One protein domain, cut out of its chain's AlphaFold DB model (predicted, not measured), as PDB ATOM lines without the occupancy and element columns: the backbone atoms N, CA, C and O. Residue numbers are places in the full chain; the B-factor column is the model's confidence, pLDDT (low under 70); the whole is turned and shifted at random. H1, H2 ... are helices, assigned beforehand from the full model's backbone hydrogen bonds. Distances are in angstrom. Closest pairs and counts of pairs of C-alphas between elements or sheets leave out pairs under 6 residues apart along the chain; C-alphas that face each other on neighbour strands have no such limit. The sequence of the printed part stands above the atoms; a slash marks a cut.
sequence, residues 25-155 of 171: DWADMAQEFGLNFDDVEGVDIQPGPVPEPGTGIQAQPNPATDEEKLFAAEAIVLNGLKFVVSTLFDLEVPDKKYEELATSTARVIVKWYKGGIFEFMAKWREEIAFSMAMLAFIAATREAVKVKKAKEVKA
ATOM      1  N   ASP A  25     212.408 179.824 163.003       58.31
ATOM      2  CA  ASP A  25     211.708 179.669 164.297       58.31
ATOM      3  C   ASP A  25     210.651 178.549 164.293       58.31
ATOM      4  O   ASP A  25     210.393 177.894 165.303       58.31
ATOM      5  N   TRP A  26     210.043 178.298 163.133       49.44
ATOM      6  CA  TRP A  26     209.048 177.242 162.975       49.44
ATOM      7  C   TRP A  26     209.662 175.844 162.915       49.44
ATOM      8  O   TRP A  26     209.014 174.901 163.358       49.44
ATOM      9  N   ALA A  27     210.883 175.707 162.388       54.25
ATOM     10  CA  ALA A  27     211.611 174.439 162.344       54.25
ATOM     11  C   ALA A  27     212.107 174.042 163.744       54.25
ATOM     12  O   ALA A  27     212.025 172.874 164.123       54.25
ATOM     13  N   ASP A  28     212.527 175.031 164.533       57.31
ATOM     14  CA  ASP A  28     212.939 174.830 165.921       57.31
ATOM     15  C   ASP A  28     211.736 174.467 166.810       57.31
ATOM     16  O   ASP A  28     211.798 173.494 167.562       57.31
ATOM     17  N   MET A  29     210.592 175.152 166.647       52.97
ATOM     18  CA  MET A  29     209.336 174.747 167.299       52.97
ATOM     19  C   MET A  29     208.906 173.335 166.878       52.97
ATOM     20  O   MET A  29     208.525 172.515 167.707       52.97
ATOM     21  N   ALA A  30     208.982 173.019 165.587       57.50
ATOM     22  CA  ALA A  30     208.680 171.699 165.044       57.50
ATOM     23  C   ALA A  30     209.489 170.574 165.716       57.50
ATOM     24  O   ALA A  30     208.918 169.552 166.113       57.50
ATOM     25  N   GLN A  31     210.799 170.778 165.873       60.03
ATOM     26  CA  GLN A  31     211.669 169.841 166.580       60.03
ATOM     27  C   GLN A  31     211.342 169.759 168.074       60.03
ATOM     28  O   GLN A  31     211.321 168.654 168.616       60.03
ATOM     29  N   GLU A  32     211.022 170.878 168.731       54.19
ATOM     30  CA  GLU A  32     210.602 170.899 170.142       54.19
ATOM     31  C   GLU A  32     209.359 170.020 170.389       54.19
ATOM     32  O   GLU A  32     209.267 169.340 171.412       54.19
ATOM     33  N   PHE A  33     208.442 169.950 169.418       51.94
ATOM     34  CA  PHE A  33     207.229 169.123 169.482       51.94
ATOM     35  C   PHE A  33     207.386 167.686 168.947       51.94
ATOM     36  O   PHE A  33     206.389 166.969 168.843       51.94
ATOM     37  N   GLY A  34     208.597 167.223 168.610       46.34
ATOM     38  CA  GLY A  34     208.800 165.838 168.153       46.34
ATOM     39  C   GLY A  34     208.295 165.526 166.761       46.34
ATOM     40  O   GLY A  34     207.961 164.380 166.453       46.34
ATOM     41  N   LEU A  35     208.209 166.544 165.914       58.78
ATOM     42  CA  LEU A  35     207.734 166.402 164.552       58.78
ATOM     43  C   LEU A  35     208.940 166.270 163.623       58.78
ATOM     44  O   LEU A  35     209.756 167.184 163.522       58.78
ATOM     45  N   ASN A  36     209.046 165.128 162.939       55.03
ATOM     46  CA  ASN A  36     210.064 164.928 161.914       55.03
ATOM     47  C   ASN A  36     209.473 165.265 160.537       55.03
ATOM     48  O   ASN A  36     208.515 164.626 160.099       55.03
ATOM     49  N   PHE A  37     210.013 166.297 159.886       56.66
ATOM     50  CA  PHE A  37     209.530 166.811 158.596       56.66
ATOM     51  C   PHE A  37     210.306 166.244 157.398       56.66
ATOM     52  O   PHE A  37     210.040 166.652 156.271       56.66
ATOM     53  N   ASP A  38     211.214 165.290 157.631       52.91
ATOM     54  CA  ASP A  38     212.062 164.658 156.605       52.91
ATOM     55  C   ASP A  38     211.262 164.075 155.421       52.91
ATOM     56  O   ASP A  38     211.774 163.997 154.306       52.91
ATOM     57  N   ASP A  39     209.992 163.720 155.641       48.75
ATOM     58  CA  ASP A  39     209.106 163.130 154.628       48.75
ATOM     59  C   ASP A  39     208.063 164.121 154.056       48.75
ATOM     60  O   ASP A  39     207.175 163.720 153.298       48.75
ATOM     61  N   VAL A  40     208.111 165.410 154.423       48.59
ATOM     62  CA  VAL A  40     207.108 166.407 154.005       48.59
ATOM     63  C   VAL A  40     207.574 167.146 152.752       48.59
ATOM     64  O   VAL A  40     208.380 168.074 152.798       48.59
ATOM     65  N   GLU A  41     207.010 166.749 151.612       41.06
ATOM     66  CA  GLU A  41     207.236 167.381 150.310       41.06
ATOM     67  C   GLU A  41     206.896 168.888 150.375       41.06
ATOM     68  O   GLU A  41     205.748 169.268 150.614       41.06
ATOM     69  N   GLY A  42     207.908 169.749 150.203       44.22
ATOM     70  CA  GLY A  42     207.779 171.212 150.220       44.22
ATOM     71  C   GLY A  42     208.442 171.925 151.403       44.22
ATOM     72  O   GLY A  42     208.571 173.150 151.353       44.22
ATOM     73  N   VAL A  43     208.905 171.218 152.439       44.72
ATOM     74  CA  VAL A  43     209.755 171.799 153.495       44.72
ATOM     75  C   VAL A  43     211.222 171.564 153.125       44.72
ATOM     76  O   VAL A  43     211.729 170.460 153.283       44.72
ATOM     77  N   ASP A  44     211.915 172.594 152.627       45.97
ATOM     78  CA  ASP A  44     213.374 172.551 152.448       45.97
ATOM     79  C   ASP A  44     214.048 172.636 153.825       45.97
ATOM     80  O   ASP A  44     214.467 173.704 154.277       45.97
ATOM     81  N   ILE A  45     214.138 171.508 154.530       51.44
ATOM     82  CA  ILE A  45     215.024 171.401 155.689       51.44
ATOM     83  C   ILE A  45     216.436 171.338 155.116       51.44
ATOM     84  O   ILE A  45     216.816 170.347 154.491       51.44
ATOM     85  N   GLN A  46     217.225 172.400 155.291       40.81
ATOM     86  CA  GLN A  46     218.660 172.277 155.056       40.81
ATOM     87  C   GLN A  46     219.170 171.139 155.947       40.81
ATOM     88  O   GLN A  46     218.971 171.215 157.162       40.81
ATOM     89  N   PRO A  47     219.796 170.089 155.387       43.41
ATOM     90  CA  PRO A  47     220.318 169.008 156.197       43.41
ATOM     91  C   PRO A  47     221.384 169.597 157.117       43.41
ATOM     92  O   PRO A  47     222.472 169.980 156.679       43.41
ATOM     93  N   GLY A  48     221.047 169.699 158.402       47.59
ATOM     94  CA  GLY A  48     222.033 169.920 159.443       47.59
ATOM     95  C   GLY A  48     223.083 168.806 159.396       47.59
ATOM     96  O   GLY A  48     222.823 167.730 158.844       47.59
ATOM     97  N   PRO A  49     224.288 169.048 159.933       41.84
ATOM     98  CA  PRO A  49     225.362 168.067 159.911       41.84
ATOM     99  C   PRO A  49     224.860 166.732 160.468       41.84
ATOM    100  O   PRO A  49     224.380 166.661 161.599       41.84
ATOM    101  N   VAL A  50     224.956 165.688 159.641       49.22
ATOM    102  CA  VAL A  50     224.641 164.310 160.023       49.22
ATOM    103  C   VAL A  50     225.451 163.994 161.283       49.22
ATOM    104  O   VAL A  50     226.681 164.089 161.226       49.22
ATOM    105  N   PRO A  51     224.813 163.663 162.420       44.34
ATOM    106  CA  PRO A  51     225.549 163.373 163.638       44.34
ATOM    107  C   PRO A  51     226.459 162.167 163.399       44.34
ATOM    108  O   PRO A  51     226.024 161.131 162.888       44.34
ATOM    109  N   GLU A  52     227.741 162.324 163.733       47.44
ATOM    110  CA  GLU A  52     228.736 161.260 163.629       47.44
ATOM    111  C   GLU A  52     228.264 160.001 164.382       47.44
ATOM    112  O   GLU A  52     227.679 160.101 165.470       47.44
ATOM    113  N   PRO A  53     228.522 158.794 163.846       40.56
ATOM    114  CA  PRO A  53     228.115 157.553 164.486       40.56
ATOM    115  C   PRO A  53     228.962 157.331 165.747       40.56
ATOM    116  O   PRO A  53     230.051 156.769 165.691       40.56
ATOM    117  N   GLY A  54     228.477 157.800 166.898       51.09
ATOM    118  CA  GLY A  54     229.174 157.642 168.179       51.09
ATOM    119  C   GLY A  54     228.717 158.573 169.301       51.09
ATOM    120  O   GLY A  54     228.905 158.247 170.472       51.09
ATOM    121  N   THR A  55     228.075 159.697 168.987       44.84
ATOM    122  CA  THR A  55     227.444 160.555 169.998       44.84
ATOM    123  C   THR A  55     226.051 160.033 170.328       44.84
ATOM    124  O   THR A  55     225.276 159.725 169.428       44.84
ATOM    125  N   GLY A  56     225.785 159.863 171.626       43.31
ATOM    126  CA  GLY A  56     224.630 159.156 172.172       43.31
ATOM    127  C   GLY A  56     223.308 159.499 171.497       43.31
ATOM    128  O   GLY A  56     223.098 160.628 171.071       43.31
ATOM    129  N   ILE A  57     222.441 158.489 171.435       42.28
ATOM    130  CA  ILE A  57     221.051 158.557 170.984       42.28
ATOM    131  C   ILE A  57     220.421 159.815 171.596       42.28
ATOM    132  O   ILE A  57     219.986 159.792 172.748       42.28
ATOM    133  N   GLN A  58     220.407 160.931 170.860       45.38
ATOM    134  CA  GLN A  58     219.469 161.997 171.153       45.38
ATOM    135  C   GLN A  58     218.127 161.326 170.935       45.38
ATOM    136  O   GLN A  58     217.836 160.875 169.827       45.38
ATOM    137  N   ALA A  59     217.394 161.109 172.025       42.12
ATOM    138  CA  ALA A  59     216.063 160.555 171.949       42.12
ATOM    139  C   ALA A  59     215.292 161.488 171.018       42.12
ATOM    140  O   ALA A  59     215.012 162.624 171.400       42.12
ATOM    141  N   GLN A  60     215.042 161.045 169.780       48.78
ATOM    142  CA  GLN A  60     214.112 161.763 168.927       48.78
ATOM    143  C   GLN A  60     212.842 161.924 169.756       48.78
ATOM    144  O   GLN A  60     212.440 160.955 170.419       48.78
ATOM    145  N   PRO A  61     212.272 163.134 169.827       58.31
ATOM    146  CA  PRO A  61     211.150 163.335 170.714       58.31
ATOM    147  C   PRO A  61     210.043 162.382 170.267       58.31
ATOM    148  O   PRO A  61     209.861 162.141 169.070       58.31
ATOM    149  N   ASN A  62     209.391 161.739 171.236       60.66
ATOM    150  CA  ASN A  62     208.402 160.718 170.920       60.66
ATOM    151  C   ASN A  62     207.346 161.324 169.987       60.66
ATOM    152  O   ASN A  62     206.872 162.429 170.263       60.66
ATOM    153  N   PRO A  63     206.961 160.619 168.911       67.50
ATOM    154  CA  PRO A  63     205.943 161.123 168.007       67.50
ATOM    155  C   PRO A  63     204.660 161.392 168.797       67.50
ATOM    156  O   PRO A  63     204.218 160.532 169.562       67.50
ATOM    157  N   ALA A  64     204.074 162.578 168.596       75.81
ATOM    158  CA  ALA A  64     202.839 162.978 169.264       75.81
ATOM    159  C   ALA A  64     201.751 161.905 169.107       75.81
ATOM    160  O   ALA A  64     201.571 161.324 168.026       75.81
ATOM    161  N   THR A  65     201.017 161.653 170.186       87.00
ATOM    162  CA  THR A  65     199.901 160.708 170.197       87.00
ATOM    163  C   THR A  65     198.750 161.206 169.322       87.00
ATOM    164  O   THR A  65     198.615 162.399 169.042       87.00
ATOM    165  N   ASP A  66     197.881 160.293 168.881       84.31
ATOM    166  CA  ASP A  66     196.724 160.660 168.055       84.31
ATOM    167  C   ASP A  66     195.757 161.606 168.792       84.31
ATOM    168  O   ASP A  66     195.148 162.473 168.163       84.31
ATOM    169  N   GLU A  67     195.653 161.489 170.120       88.12
ATOM    170  CA  GLU A  67     194.863 162.402 170.955       88.12
ATOM    171  C   GLU A  67     195.474 163.809 171.000       88.12
ATOM    172  O   GLU A  67     194.751 164.788 170.817       88.12
ATOM    173  N   GLU A  68     196.795 163.928 171.157       88.00
ATOM    174  CA  GLU A  68     197.494 165.223 171.130       88.00
ATOM    175  C   GLU A  68     197.367 165.903 169.763       88.00
ATOM    176  O   GLU A  68     197.083 167.100 169.681       88.00
ATOM    177  N   LYS A  69     197.497 165.135 168.673       86.88
ATOM    178  CA  LYS A  69     197.297 165.642 167.305       86.88
ATOM    179  C   LYS A  69     195.875 166.137 167.088       86.88
ATOM    180  O   LYS A  69     195.679 167.176 166.455       86.88
ATOM    181  N   LEU A  70     194.888 165.401 167.597       90.56
ATOM    182  CA  LEU A  70     193.483 165.773 167.478       90.56
ATOM    183  C   LEU A  70     193.177 167.038 168.278       90.56
ATOM    184  O   LEU A  70     192.552 167.945 167.736       90.56
ATOM    185  N   PHE A  71     193.669 167.125 169.514       91.50
ATOM    186  CA  PHE A  71     193.504 168.298 170.366       91.50
ATOM    187  C   PHE A  71     194.131 169.551 169.742       91.50
ATOM    188  O   PHE A  71     193.480 170.593 169.653       91.50
ATOM    189  N   ALA A  72     195.367 169.450 169.242       90.00
ATOM    190  CA  ALA A  72     196.043 170.561 168.576       90.00
ATOM    191  C   ALA A  72     195.291 171.010 167.311       90.00
ATOM    192  O   ALA A  72     195.078 172.206 167.100       90.00
ATOM    193  N   ALA A  73     194.842 170.056 166.486       91.31
ATOM    194  CA  ALA A  73     194.058 170.350 165.292       91.31
ATOM    195  C   ALA A  73     192.726 171.033 165.631       91.31
ATOM    196  O   ALA A  73     192.357 172.016 164.991       91.31
ATOM    197  N   GLU A  74     192.022 170.550 166.652       93.12
ATOM    198  CA  GLU A  74     190.758 171.124 167.105       93.12
ATOM    199  C   GLU A  74     190.941 172.553 167.615       93.12
ATOM    200  O   GLU A  74     190.217 173.447 167.179       93.12
ATOM    201  N   ALA A  75     191.950 172.798 168.454       92.50
ATOM    202  CA  ALA A  75     192.243 174.125 168.979       92.50
ATOM    203  C   ALA A  75     192.568 175.132 167.864       92.50
ATOM    204  O   ALA A  75     192.043 176.250 167.864       92.50
ATOM    205  N   ILE A  76     193.400 174.753 166.888       92.25
ATOM    206  CA  ILE A  76     193.769 175.641 165.776       92.25
ATOM    207  C   ILE A  76     192.559 175.918 164.879       92.25
ATOM    208  O   ILE A  76     192.278 177.079 164.574       92.25
ATOM    209  N   VAL A  77     191.802 174.886 164.493       92.88
ATOM    210  CA  VAL A  77     190.620 175.058 163.636       92.88
ATOM    211  C   VAL A  77     189.547 175.890 164.338       92.88
ATOM    212  O   VAL A  77     188.964 176.778 163.717       92.88
ATOM    213  N   LEU A  78     189.306 175.654 165.630       94.00
ATOM    214  CA  LEU A  78     188.335 176.411 166.419       94.00
ATOM    215  C   LEU A  78     188.667 177.906 166.431       94.00
ATOM    216  O   LEU A  78     187.805 178.738 166.141       94.00
ATOM    217  N   ASN A  79     189.923 178.247 166.730       90.31
ATOM    218  CA  ASN A  79     190.380 179.634 166.746       90.31
ATOM    219  C   ASN A  79     190.321 180.268 165.350       90.31
ATOM    220  O   ASN A  79     189.852 181.400 165.214       90.31
ATOM    221  N   GLY A  80     190.706 179.527 164.306       89.38
ATOM    222  CA  GLY A  80     190.597 179.977 162.919       89.38
ATOM    223  C   GLY A  80     189.154 180.290 162.514       89.38
ATOM    224  O   GLY A  80     188.881 181.362 161.979       89.38
ATOM    225  N   LEU A  81     188.205 179.406 162.832       90.25
ATOM    226  CA  LEU A  81     186.783 179.611 162.538       90.25
ATOM    227  C   LEU A  81     186.221 180.841 163.258       90.25
ATOM    228  O   LEU A  81     185.554 181.667 162.630       90.25
ATOM    229  N   LYS A  82     186.515 180.994 164.555       89.56
ATOM    230  CA  LYS A  82     186.080 182.159 165.340       89.56
ATOM    231  C   LYS A  82     186.647 183.461 164.770       89.56
ATOM    232  O   LYS A  82     185.916 184.446 164.635       89.56
ATOM    233  N   PHE A  83     187.919 183.463 164.372       85.75
ATOM    234  CA  PHE A  83     188.555 184.620 163.744       85.75
ATOM    235  C   PHE A  83     187.909 184.979 162.399       85.75
ATOM    236  O   PHE A  83     187.557 186.135 162.172       85.75
ATOM    237  N   VAL A  84     187.691 184.001 161.518       86.31
ATOM    238  CA  VAL A  84     187.095 184.241 160.193       86.31
ATOM    239  C   VAL A  84     185.670 184.776 160.311       86.31
ATOM    240  O   VAL A  84     185.331 185.765 159.659       86.31
ATOM    241  N   VAL A  85     184.830 184.161 161.148       85.56
ATOM    242  CA  VAL A  85     183.423 184.571 161.268       85.56
ATOM    243  C   VAL A  85     183.292 185.967 161.875       85.56
ATOM    244  O   VAL A  85     182.547 186.788 161.337       85.56
ATOM    245  N   SER A  86     184.062 186.271 162.924       81.69
ATOM    246  CA  SER A  86     184.094 187.619 163.511       81.69
ATOM    247  C   SER A  86     184.633 188.667 162.530       81.69
ATOM    248  O   SER A  86     184.064 189.751 162.401       81.69
ATOM    249  N   THR A  87     185.674 188.331 161.765       79.31
ATOM    250  CA  THR A  87     186.304 189.254 160.808       79.31
ATOM    251  C   THR A  87     185.432 189.538 159.590       79.31
ATOM    252  O   THR A  87     185.423 190.670 159.100       79.31
ATOM    253  N   LEU A  88     184.696 188.545 159.080       79.31
ATOM    254  CA  LEU A  88     183.956 188.666 157.821       79.31
ATOM    255  C   LEU A  88     182.472 188.953 158.009       79.31
ATOM    256  O   LEU A  88     181.930 189.817 157.318       79.31
ATOM    257  N   PHE A  89     181.809 188.255 158.926       77.50
ATOM    258  CA  PHE A  89     180.354 188.151 158.880       77.50
ATOM    259  C   PHE A  89     179.627 188.885 160.005       77.50
ATOM    260  O   PHE A  89     178.433 189.109 159.854       77.50
ATOM    261  N   ASP A  90     180.319 189.319 161.069       72.50
ATOM    262  CA  ASP A  90     179.681 189.966 162.237       72.50
ATOM    263  C   ASP A  90     178.443 189.172 162.719       72.50
ATOM    264  O   ASP A  90     177.392 189.721 163.045       72.50
ATOM    265  N   LEU A  91     178.550 187.839 162.644       77.19
ATOM    266  CA  LEU A  91     177.487 186.898 162.972       77.19
ATOM    267  C   LEU A  91     177.718 186.340 164.371       77.19
ATOM    268  O   LEU A  91     178.780 185.782 164.661       77.19
ATOM    269  N   GLU A  92     176.680 186.392 165.201       77.56
ATOM    270  CA  GLU A  92     176.624 185.619 166.437       77.56
ATOM    271  C   GLU A  92     176.267 184.167 166.111       77.56
ATOM    272  O   GLU A  92     175.125 183.819 165.806       77.56
ATOM    273  N   VAL A  93     177.278 183.303 166.157       81.50
ATOM    274  CA  VAL A  93     177.120 181.855 166.018       81.50
ATOM    275  C   VAL A  93     177.326 181.222 167.399       81.50
ATOM    276  O   VAL A  93     178.302 181.563 168.067       81.50
ATOM    277  N   PRO A  94     176.453 180.300 167.849       87.94
ATOM    278  CA  PRO A  94     176.621 179.633 169.139       87.94
ATOM    279  C   PRO A  94     177.950 178.871 169.233       87.94
ATOM    280  O   PRO A  94     178.294 178.142 168.302       87.94
ATOM    281  N   ASP A  95     178.642 178.946 170.377       87.00
ATOM    282  CA  ASP A  95     179.941 178.279 170.605       87.00
ATOM    283  C   ASP A  95     179.931 176.791 170.243       87.00
ATOM    284  O   ASP A  95     180.816 176.308 169.536       87.00
ATOM    285  N   LYS A  96     178.850 176.093 170.599       91.50
ATOM    286  CA  LYS A  96     178.652 174.675 170.282       91.50
ATOM    287  C   LYS A  96     178.782 174.361 168.784       91.50
ATOM    288  O   LYS A  96     179.220 173.276 168.418       91.50
ATOM    289  N   LYS A  97     178.394 175.287 167.899       90.06
ATOM    290  CA  LYS A  97     178.508 175.086 166.445       90.06
ATOM    291  C   LYS A  97     179.941 175.212 165.951       90.06
ATOM    292  O   LYS A  97     180.313 174.486 165.032       90.06
ATOM    293  N   TYR A  98     180.735 176.080 166.570       89.94
ATOM    294  CA  TYR A  98     182.162 176.152 166.291       89.94
ATOM    295  C   TYR A  98     182.882 174.891 166.753       89.94
ATOM    296  O   TYR A  98     183.678 174.353 165.992       89.94
ATOM    297  N   GLU A  99     182.561 174.396 167.949       91.94
ATOM    298  CA  GLU A  99     183.121 173.152 168.489       91.94
ATOM    299  C   GLU A  99     182.787 171.955 167.590       91.94
ATOM    300  O   GLU A  99     183.696 171.298 167.097       91.94
ATOM    301  N   GLU A 100     181.504 171.728 167.265       92.31
ATOM    302  CA  GLU A 100     181.078 170.633 166.375       92.31
ATOM    303  C   GLU A 100     181.839 170.647 165.032       92.31
ATOM    304  O   GLU A 100     182.307 169.606 164.549       92.31
ATOM    305  N   LEU A 101     181.992 171.831 164.430       93.12
ATOM    306  CA  LEU A 101     182.701 171.989 163.163       93.12
ATOM    307  C   LEU A 101     184.214 171.787 163.322       93.12
ATOM    308  O   LEU A 101     184.819 171.092 162.500       93.12
ATOM    309  N   ALA A 102     184.815 172.331 164.380       93.31
ATOM    310  CA  ALA A 102     186.231 172.172 164.681       93.31
ATOM    311  C   ALA A 102     186.591 170.706 164.934       93.31
ATOM    312  O   ALA A 102     187.486 170.194 164.265       93.31
ATOM    313  N   THR A 103     185.844 169.993 165.784       93.75
ATOM    314  CA  THR A 103     186.070 168.566 166.049       93.75
ATOM    315  C   THR A 103     185.976 167.743 164.758       93.75
ATOM    316  O   THR A 103     186.821 166.886 164.490       93.75
ATOM    317  N   SER A 104     184.950 167.984 163.929       94.50
ATOM    318  CA  SER A 104     184.763 167.233 162.678       94.50
ATOM    319  C   SER A 104     185.906 167.468 161.683       94.50
ATOM    320  O   SER A 104     186.417 166.513 161.096       94.50
ATOM    321  N   THR A 105     186.367 168.713 161.562       92.56
ATOM    322  CA  THR A 105     187.470 169.108 160.679       92.56
ATOM    323  C   THR A 105     188.805 168.570 161.190       92.56
ATOM    324  O   THR A 105     189.572 168.004 160.416       92.56
ATOM    325  N   ALA A 106     189.057 168.654 162.498       93.31
ATOM    326  CA  ALA A 106     190.252 168.120 163.141       93.31
ATOM    327  C   ALA A 106     190.399 166.612 162.905       93.31
ATOM    328  O   ALA A 106     191.477 166.144 162.543       93.31
ATOM    329  N   ARG A 107     189.299 165.852 163.001       93.06
ATOM    330  CA  ARG A 107     189.299 164.416 162.673       93.06
ATOM    331  C   ARG A 107     189.659 164.148 161.218       93.06
ATOM    332  O   ARG A 107     190.360 163.181 160.941       93.06
ATOM    333  N   VAL A 108     189.178 164.970 160.284       93.19
ATOM    334  CA  VAL A 108     189.560 164.855 158.869       93.19
ATOM    335  C   VAL A 108     191.052 165.142 158.710       93.19
ATOM    336  O   VAL A 108     191.744 164.358 158.072       93.19
ATOM    337  N   ILE A 109     191.568 166.196 159.339       90.44
ATOM    338  CA  ILE A 109     192.988 166.552 159.273       90.44
ATOM    339  C   ILE A 109     193.859 165.409 159.809       90.44
ATOM    340  O   ILE A 109     194.681 164.879 159.074       90.44
ATOM    341  N   VAL A 110     193.624 164.935 161.032       91.06
ATOM    342  CA  VAL A 110     194.431 163.847 161.619       91.06
ATOM    343  C   VAL A 110     194.299 162.534 160.837       91.06
ATOM    344  O   VAL A 110     195.240 161.748 160.779       91.06
ATOM    345  N   LYS A 111     193.158 162.291 160.176       91.31
ATOM    346  CA  LYS A 111     192.972 161.104 159.330       91.31
ATOM    347  C   LYS A 111     193.820 161.134 158.054       91.31
ATOM    348  O   LYS A 111     194.250 160.076 157.601       91.31
ATOM    349  N   TRP A 112     193.990 162.303 157.437       91.38
ATOM    350  CA  TRP A 112     194.660 162.438 156.135       91.38
ATOM    351  C   TRP A 112     196.116 162.903 156.233       91.38
ATOM    352  O   TRP A 112     196.862 162.703 155.278       91.38
ATOM    353  N   TYR A 113     196.518 163.472 157.370       87.88
ATOM    354  CA  TYR A 113     197.850 164.017 157.624       87.88
ATOM    355  C   TYR A 113     198.420 163.361 158.883       87.88
ATOM    356  O   TYR A 113     197.920 163.577 159.990       87.88
ATOM    357  N   LYS A 114     199.453 162.526 158.728       83.25
ATOM    358  CA  LYS A 114     200.023 161.717 159.822       83.25
ATOM    359  C   LYS A 114     200.710 162.575 160.885       83.25
ATOM    360  O   LYS A 114     200.668 162.227 162.067       83.25
ATOM    361  N   GLY A 115     201.303 163.694 160.481       80.19
ATOM    362  CA  GLY A 115     201.817 164.763 161.335       80.19
ATOM    363  C   GLY A 115     200.725 165.707 161.855       80.19
ATOM    364  O   GLY A 115     201.031 166.731 162.462       80.19
ATOM    365  N   GLY A 116     199.447 165.382 161.634       89.12
ATOM    366  CA  GLY A 116     198.303 166.132 162.134       89.12
ATOM    367  C   GLY A 116     198.195 167.525 161.521       89.12
ATOM    368  O   GLY A 116     198.380 167.722 160.320       89.12
ATOM    369  N   ILE A 117     197.873 168.507 162.364       89.62
ATOM    370  CA  ILE A 117     197.650 169.890 161.928       89.62
ATOM    371  C   ILE A 117     198.903 170.554 161.356       89.62
ATOM    372  O   ILE A 117     198.787 171.377 160.455       89.62
ATOM    373  N   PHE A 118     200.095 170.185 161.822       86.56
ATOM    374  CA  PHE A 118     201.339 170.794 161.355       86.56
ATOM    375  C   PHE A 118     201.722 170.327 159.954       86.56
ATOM    376  O   PHE A 118     202.057 171.162 159.122       86.56
ATOM    377  N   GLU A 119     201.593 169.031 159.654       84.44
ATOM    378  CA  GLU A 119     201.772 168.532 158.282       84.44
ATOM    379  C   GLU A 119     200.734 169.156 157.339       84.44
ATOM    380  O   GLU A 119     201.075 169.587 156.237       84.44
ATOM    381  N   PHE A 120     199.480 169.286 157.788       89.00
ATOM    382  CA  PHE A 120     198.453 170.004 157.037       89.00
ATOM    383  C   PHE A 120     198.858 171.460 156.752       89.00
ATOM    384  O   PHE A 120     198.816 171.890 155.603       89.00
ATOM    385  N   MET A 121     199.284 172.216 157.767       87.69
ATOM    386  CA  MET A 121     199.696 173.611 157.590       87.69
ATOM    387  C   MET A 121     200.944 173.749 156.718       87.69
ATOM    388  O   MET A 121     201.007 174.673 155.915       87.69
ATOM    389  N   ALA A 122     201.911 172.837 156.836       86.44
ATOM    390  CA  ALA A 122     203.113 172.835 156.010       86.44
ATOM    391  C   ALA A 122     202.770 172.610 154.532       86.44
ATOM    392  O   ALA A 122     203.252 173.348 153.672       86.44
ATOM    393  N   LYS A 123     201.884 171.646 154.247       88.81
ATOM    394  CA  LYS A 123     201.448 171.336 152.880       88.81
ATOM    395  C   LYS A 123     200.667 172.478 152.231       88.81
ATOM    396  O   LYS A 123     200.826 172.710 151.040       88.81
ATOM    397  N   TRP A 124     199.832 173.171 153.002       88.56
ATOM    398  CA  TRP A 124     198.951 174.242 152.517       88.56
ATOM    399  C   TRP A 124     199.436 175.641 152.915       88.56
ATOM    400  O   TRP A 124     198.638 176.572 153.046       88.56
ATOM    401  N   ARG A 125     200.738 175.804 153.181       87.31
ATOM    402  CA  ARG A 125     201.287 177.035 153.772       87.31
ATOM    403  C   ARG A 125     201.010 178.270 152.918       87.31
ATOM    404  O   ARG A 125     200.717 179.332 153.459       87.31
ATOM    405  N   GLU A 126     201.094 178.134 151.596       84.75
ATOM    406  CA  GLU A 126     200.966 179.249 150.657       84.75
ATOM    407  C   GLU A 126     199.502 179.675 150.541       84.75
ATOM    408  O   GLU A 126     199.187 180.863 150.609       84.75
ATOM    409  N   GLU A 127     198.587 178.710 150.476       90.69
ATOM    410  CA  GLU A 127     197.147 178.936 150.444       90.69
ATOM    411  C   GLU A 127     196.633 179.520 151.764       90.69
ATOM    412  O   GLU A 127     195.791 180.425 151.758       90.69
ATOM    413  N   ILE A 128     197.151 179.042 152.900       87.88
ATOM    414  CA  ILE A 128     196.833 179.582 154.225       87.88
ATOM    415  C   ILE A 128     197.365 181.014 154.343       87.88
ATOM    416  O   ILE A 128     196.611 181.905 154.738       87.88
ATOM    417  N   ALA A 129     198.619 181.269 153.954       83.75
ATOM    418  CA  ALA A 129     199.205 182.609 153.983       83.75
ATOM    419  C   ALA A 129     198.425 183.591 153.095       83.75
ATOM    420  O   ALA A 129     198.093 184.694 153.536       83.75
ATOM    421  N   PHE A 130     198.056 183.175 151.881       88.06
ATOM    422  CA  PHE A 130     197.219 183.967 150.982       88.06
ATOM    423  C   PHE A 130     195.842 184.266 151.594       88.06
ATOM    424  O   PHE A 130     195.394 185.415 151.599       88.06
ATOM    425  N   SER A 131     195.187 183.252 152.165       86.50
ATOM    426  CA  SER A 131     193.880 183.409 152.814       86.50
ATOM    427  C   SER A 131     193.949 184.381 153.994       86.50
ATOM    428  O   SER A 131     193.097 185.261 154.121       86.50
ATOM    429  N   MET A 132     194.993 184.288 154.821       86.50
ATOM    430  CA  MET A 132     195.220 185.200 155.945       86.50
ATOM    431  C   MET A 132     195.520 186.628 155.482       86.50
ATOM    432  O   MET A 132     194.972 187.575 156.047       86.50
ATOM    433  N   ALA A 133     196.317 186.804 154.424       86.19
ATOM    434  CA  ALA A 133     196.576 188.118 153.837       86.19
ATOM    435  C   ALA A 133     195.283 188.769 153.314       86.19
ATOM    436  O   ALA A 133     195.049 189.958 153.539       86.19
ATOM    437  N   MET A 134     194.405 187.988 152.681       88.81
ATOM    438  CA  MET A 134     193.098 188.464 152.225       88.81
ATOM    439  C   MET A 134     192.195 188.873 153.398       88.81
ATOM    440  O   MET A 134     191.581 189.941 153.355       88.81
ATOM    441  N   LEU A 135     192.140 188.072 154.468       85.56
ATOM    442  CA  LEU A 135     191.390 188.414 155.682       85.56
ATOM    443  C   LEU A 135     191.914 189.701 156.330       85.56
ATOM    444  O   LEU A 135     191.118 190.573 156.678       85.56
ATOM    445  N   ALA A 136     193.236 189.858 156.432       84.12
ATOM    446  CA  ALA A 136     193.869 191.065 156.962       84.12
ATOM    447  C   ALA A 136     193.559 192.302 156.103       84.12
ATOM    448  O   ALA A 136     193.233 193.361 156.637       84.12
ATOM    449  N   PHE A 137     193.585 192.165 154.775       85.50
ATOM    450  CA  PHE A 137     193.205 193.239 153.859       85.50
ATOM    451  C   PHE A 137     191.738 193.663 154.039       85.50
ATOM    452  O   PHE A 137     191.431 194.860 154.092       85.50
ATOM    453  N   ILE A 138     190.824 192.697 154.183       84.75
ATOM    454  CA  ILE A 138     189.406 192.971 154.453       84.75
ATOM    455  C   ILE A 138     189.249 193.670 155.808       84.75
ATOM    456  O   ILE A 138     188.553 194.685 155.887       84.75
ATOM    457  N   ALA A 139     189.919 193.183 156.856       82.06
ATOM    458  CA  ALA A 139     189.897 193.790 158.185       82.06
ATOM    459  C   ALA A 139     190.385 195.250 158.150       82.06
ATOM    460  O   ALA A 139     189.661 196.149 158.582       82.06
ATOM    461  N   ALA A 140     191.544 195.505 157.533       84.31
ATOM    462  CA  ALA A 140     192.102 196.847 157.367       84.31
ATOM    463  C   ALA A 140     191.159 197.773 156.579       84.31
ATOM    464  O   ALA A 140     190.975 198.939 156.934       84.31
ATOM    465  N   THR A 141     190.495 197.255 155.542       84.75
ATOM    466  CA  THR A 141     189.501 198.018 154.772       84.75
ATOM    467  C   THR A 141     188.279 198.370 155.626       84.75
ATOM    468  O   THR A 141     187.815 199.512 155.596       84.75
ATOM    469  N   ARG A 142     187.764 197.426 156.429       82.12
ATOM    470  CA  ARG A 142     186.643 197.679 157.352       82.12
ATOM    471  C   ARG A 142     187.015 198.738 158.391       82.12
ATOM    472  O   ARG A 142     186.208 199.634 158.645       82.12
ATOM    473  N   GLU A 143     188.220 198.684 158.954       79.88
ATOM    474  CA  GLU A 143     188.709 199.705 159.887       79.88
ATOM    475  C   GLU A 143     188.866 201.075 159.224       79.88
ATOM    476  O   GLU A 143     188.369 202.068 159.753       79.88
ATOM    477  N   ALA A 144     189.456 201.144 158.028       79.25
ATOM    478  CA  ALA A 144     189.597 202.396 157.288       79.25
ATOM    479  C   ALA A 144     188.235 203.054 156.997       79.25
ATOM    480  O   ALA A 144     188.090 204.274 157.122       79.25
ATOM    481  N   VAL A 145     187.210 202.261 156.663       77.56
ATOM    482  CA  VAL A 145     185.835 202.756 156.473       77.56
ATOM    483  C   VAL A 145     185.229 203.248 157.791       77.56
ATOM    484  O   VAL A 145     184.604 204.310 157.802       77.56
ATOM    485  N   LYS A 146     185.429 202.535 158.909       75.62
ATOM    486  CA  LYS A 146     184.978 202.989 160.238       75.62
ATOM    487  C   LYS A 146     185.636 204.315 160.631       75.62
ATOM    488  O   LYS A 146     184.941 205.213 161.097       75.62
ATOM    489  N   VAL A 147     186.938 204.478 160.385       70.81
ATOM    490  CA  VAL A 147     187.675 205.724 160.667       70.81
ATOM    491  C   VAL A 147     187.176 206.882 159.803       70.81
ATOM    492  O   VAL A 147     187.011 207.986 160.320       70.81
ATOM    493  N   LYS A 148     186.890 206.654 158.513       68.62
ATOM    494  CA  LYS A 148     186.283 207.681 157.647       68.62
ATOM    495  C   LYS A 148     184.912 208.116 158.166       68.62
ATOM    496  O   LYS A 148     184.716 209.304 158.397       68.62
ATOM    497  N   LYS A 149     184.022 207.162 158.462       65.19
ATOM    498  CA  LYS A 149     182.699 207.454 159.041       65.19
ATOM    499  C   LYS A 149     182.799 208.191 160.382       65.19
ATOM    500  O   LYS A 149     182.058 209.133 160.624       65.19
ATOM    501  N   ALA A 150     183.741 207.812 161.247       62.06
ATOM    502  CA  ALA A 150     183.949 208.476 162.533       62.06
ATOM    503  C   ALA A 150     184.482 209.915 162.395       62.06
ATOM    504  O   ALA A 150     184.188 210.753 163.245       62.06
ATOM    505  N   LYS A 151     185.257 210.212 161.342       63.00
ATOM    506  CA  LYS A 151     185.698 211.581 161.026       63.00
ATOM    507  C   LYS A 151     184.570 212.432 160.445       63.00
ATOM    508  O   LYS A 151     184.488 213.602 160.794       63.00
ATOM    509  N   GLU A 152     183.692 211.852 159.628       58.53
ATOM    510  CA  GLU A 152     182.515 212.549 159.083       58.53
ATOM    511  C   GLU A 152     181.490 212.909 160.173       58.53
ATOM    512  O   GLU A 152     180.938 214.000 160.144       58.53
ATOM    513  N   VAL A 153     181.291 212.052 161.182       56.12
ATOM    514  CA  VAL A 153     180.354 212.306 162.302       56.12
ATOM    515  C   VAL A 153     180.904 213.301 163.341       56.12
ATOM    516  O   VAL A 153     180.141 213.863 164.120       56.12
ATOM    517  N   LYS A 154     182.224 213.532 163.380       49.59
ATOM    518  CA  LYS A 154     182.870 214.485 164.305       49.59
ATOM    519  C   LYS A 154     183.082 215.886 163.730       49.59
ATOM    520  O   LYS A 154     183.603 216.730 164.455       49.59
ATOM    521  N   ALA A 155     182.720 216.145 162.473       45.88
ATOM    522  CA  ALA A 155     182.627 217.519 161.996       45.88
ATOM    523  C   ALA A 155     181.431 218.171 162.715       45.88
ATOM    524  O   ALA A 155     180.310 217.693 162.530       45.88
TER     525      ALA A 155
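Overview. This is residues 25 to 155 of the 171 residues of an uncharacterized protein of Alcanivoracaceae bacterium (UniProt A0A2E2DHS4). Two crossed helices, H2 and H3, make a pair with short H4 packed on it; long H5 runs from there to reach the end of H2, and residues 143 to 155 stick out beyond. At the opposite end a long loop sticks out with residues 48 to 58, and H1 lies apart. The 131 printed residues hold five named helices, H1 to H5, and no named strand: all helix, loose, radius of gyration of the C-alphas 20.2 A, spans 76 by 33 by 22 A.

Along the chain. Find C-alpha 25 at (211.708, 179.669, 164.297), where H1, residues 25 to 32, begins. Then come H2, 66 to 88, 32.4 A; H3, 95 to 112, 26.0 A; H4, 116 to 123; and H5, 125 to 153, 41.9 A, ending at (180.354, 212.306, 162.302).

Arrangement. H2, the hub, touches H3 at a steep tilt of 50 degrees, opposite ways; closest C-alphas Ala 73 and Ala 106, 4.9 A. Residues 84 to 88 alone touch H5, closest C-alphas Thr 87 and Ala 139, 6.4 A. Residues 69 to 76 alone touch H4, closest C-alphas Ala 73 and Ile 117, 4.9 A. In all five helices every O i to N i+4 pair is within hydrogen-bond range.

Size, cuts and confidence. C-alphas 54 and 155, the farthest apart, span 76.1 A. The printed part has no cut; H1 to H2 is a long link. Look for pLDDT under 70 at residues 25 to 63 and 148 to 155.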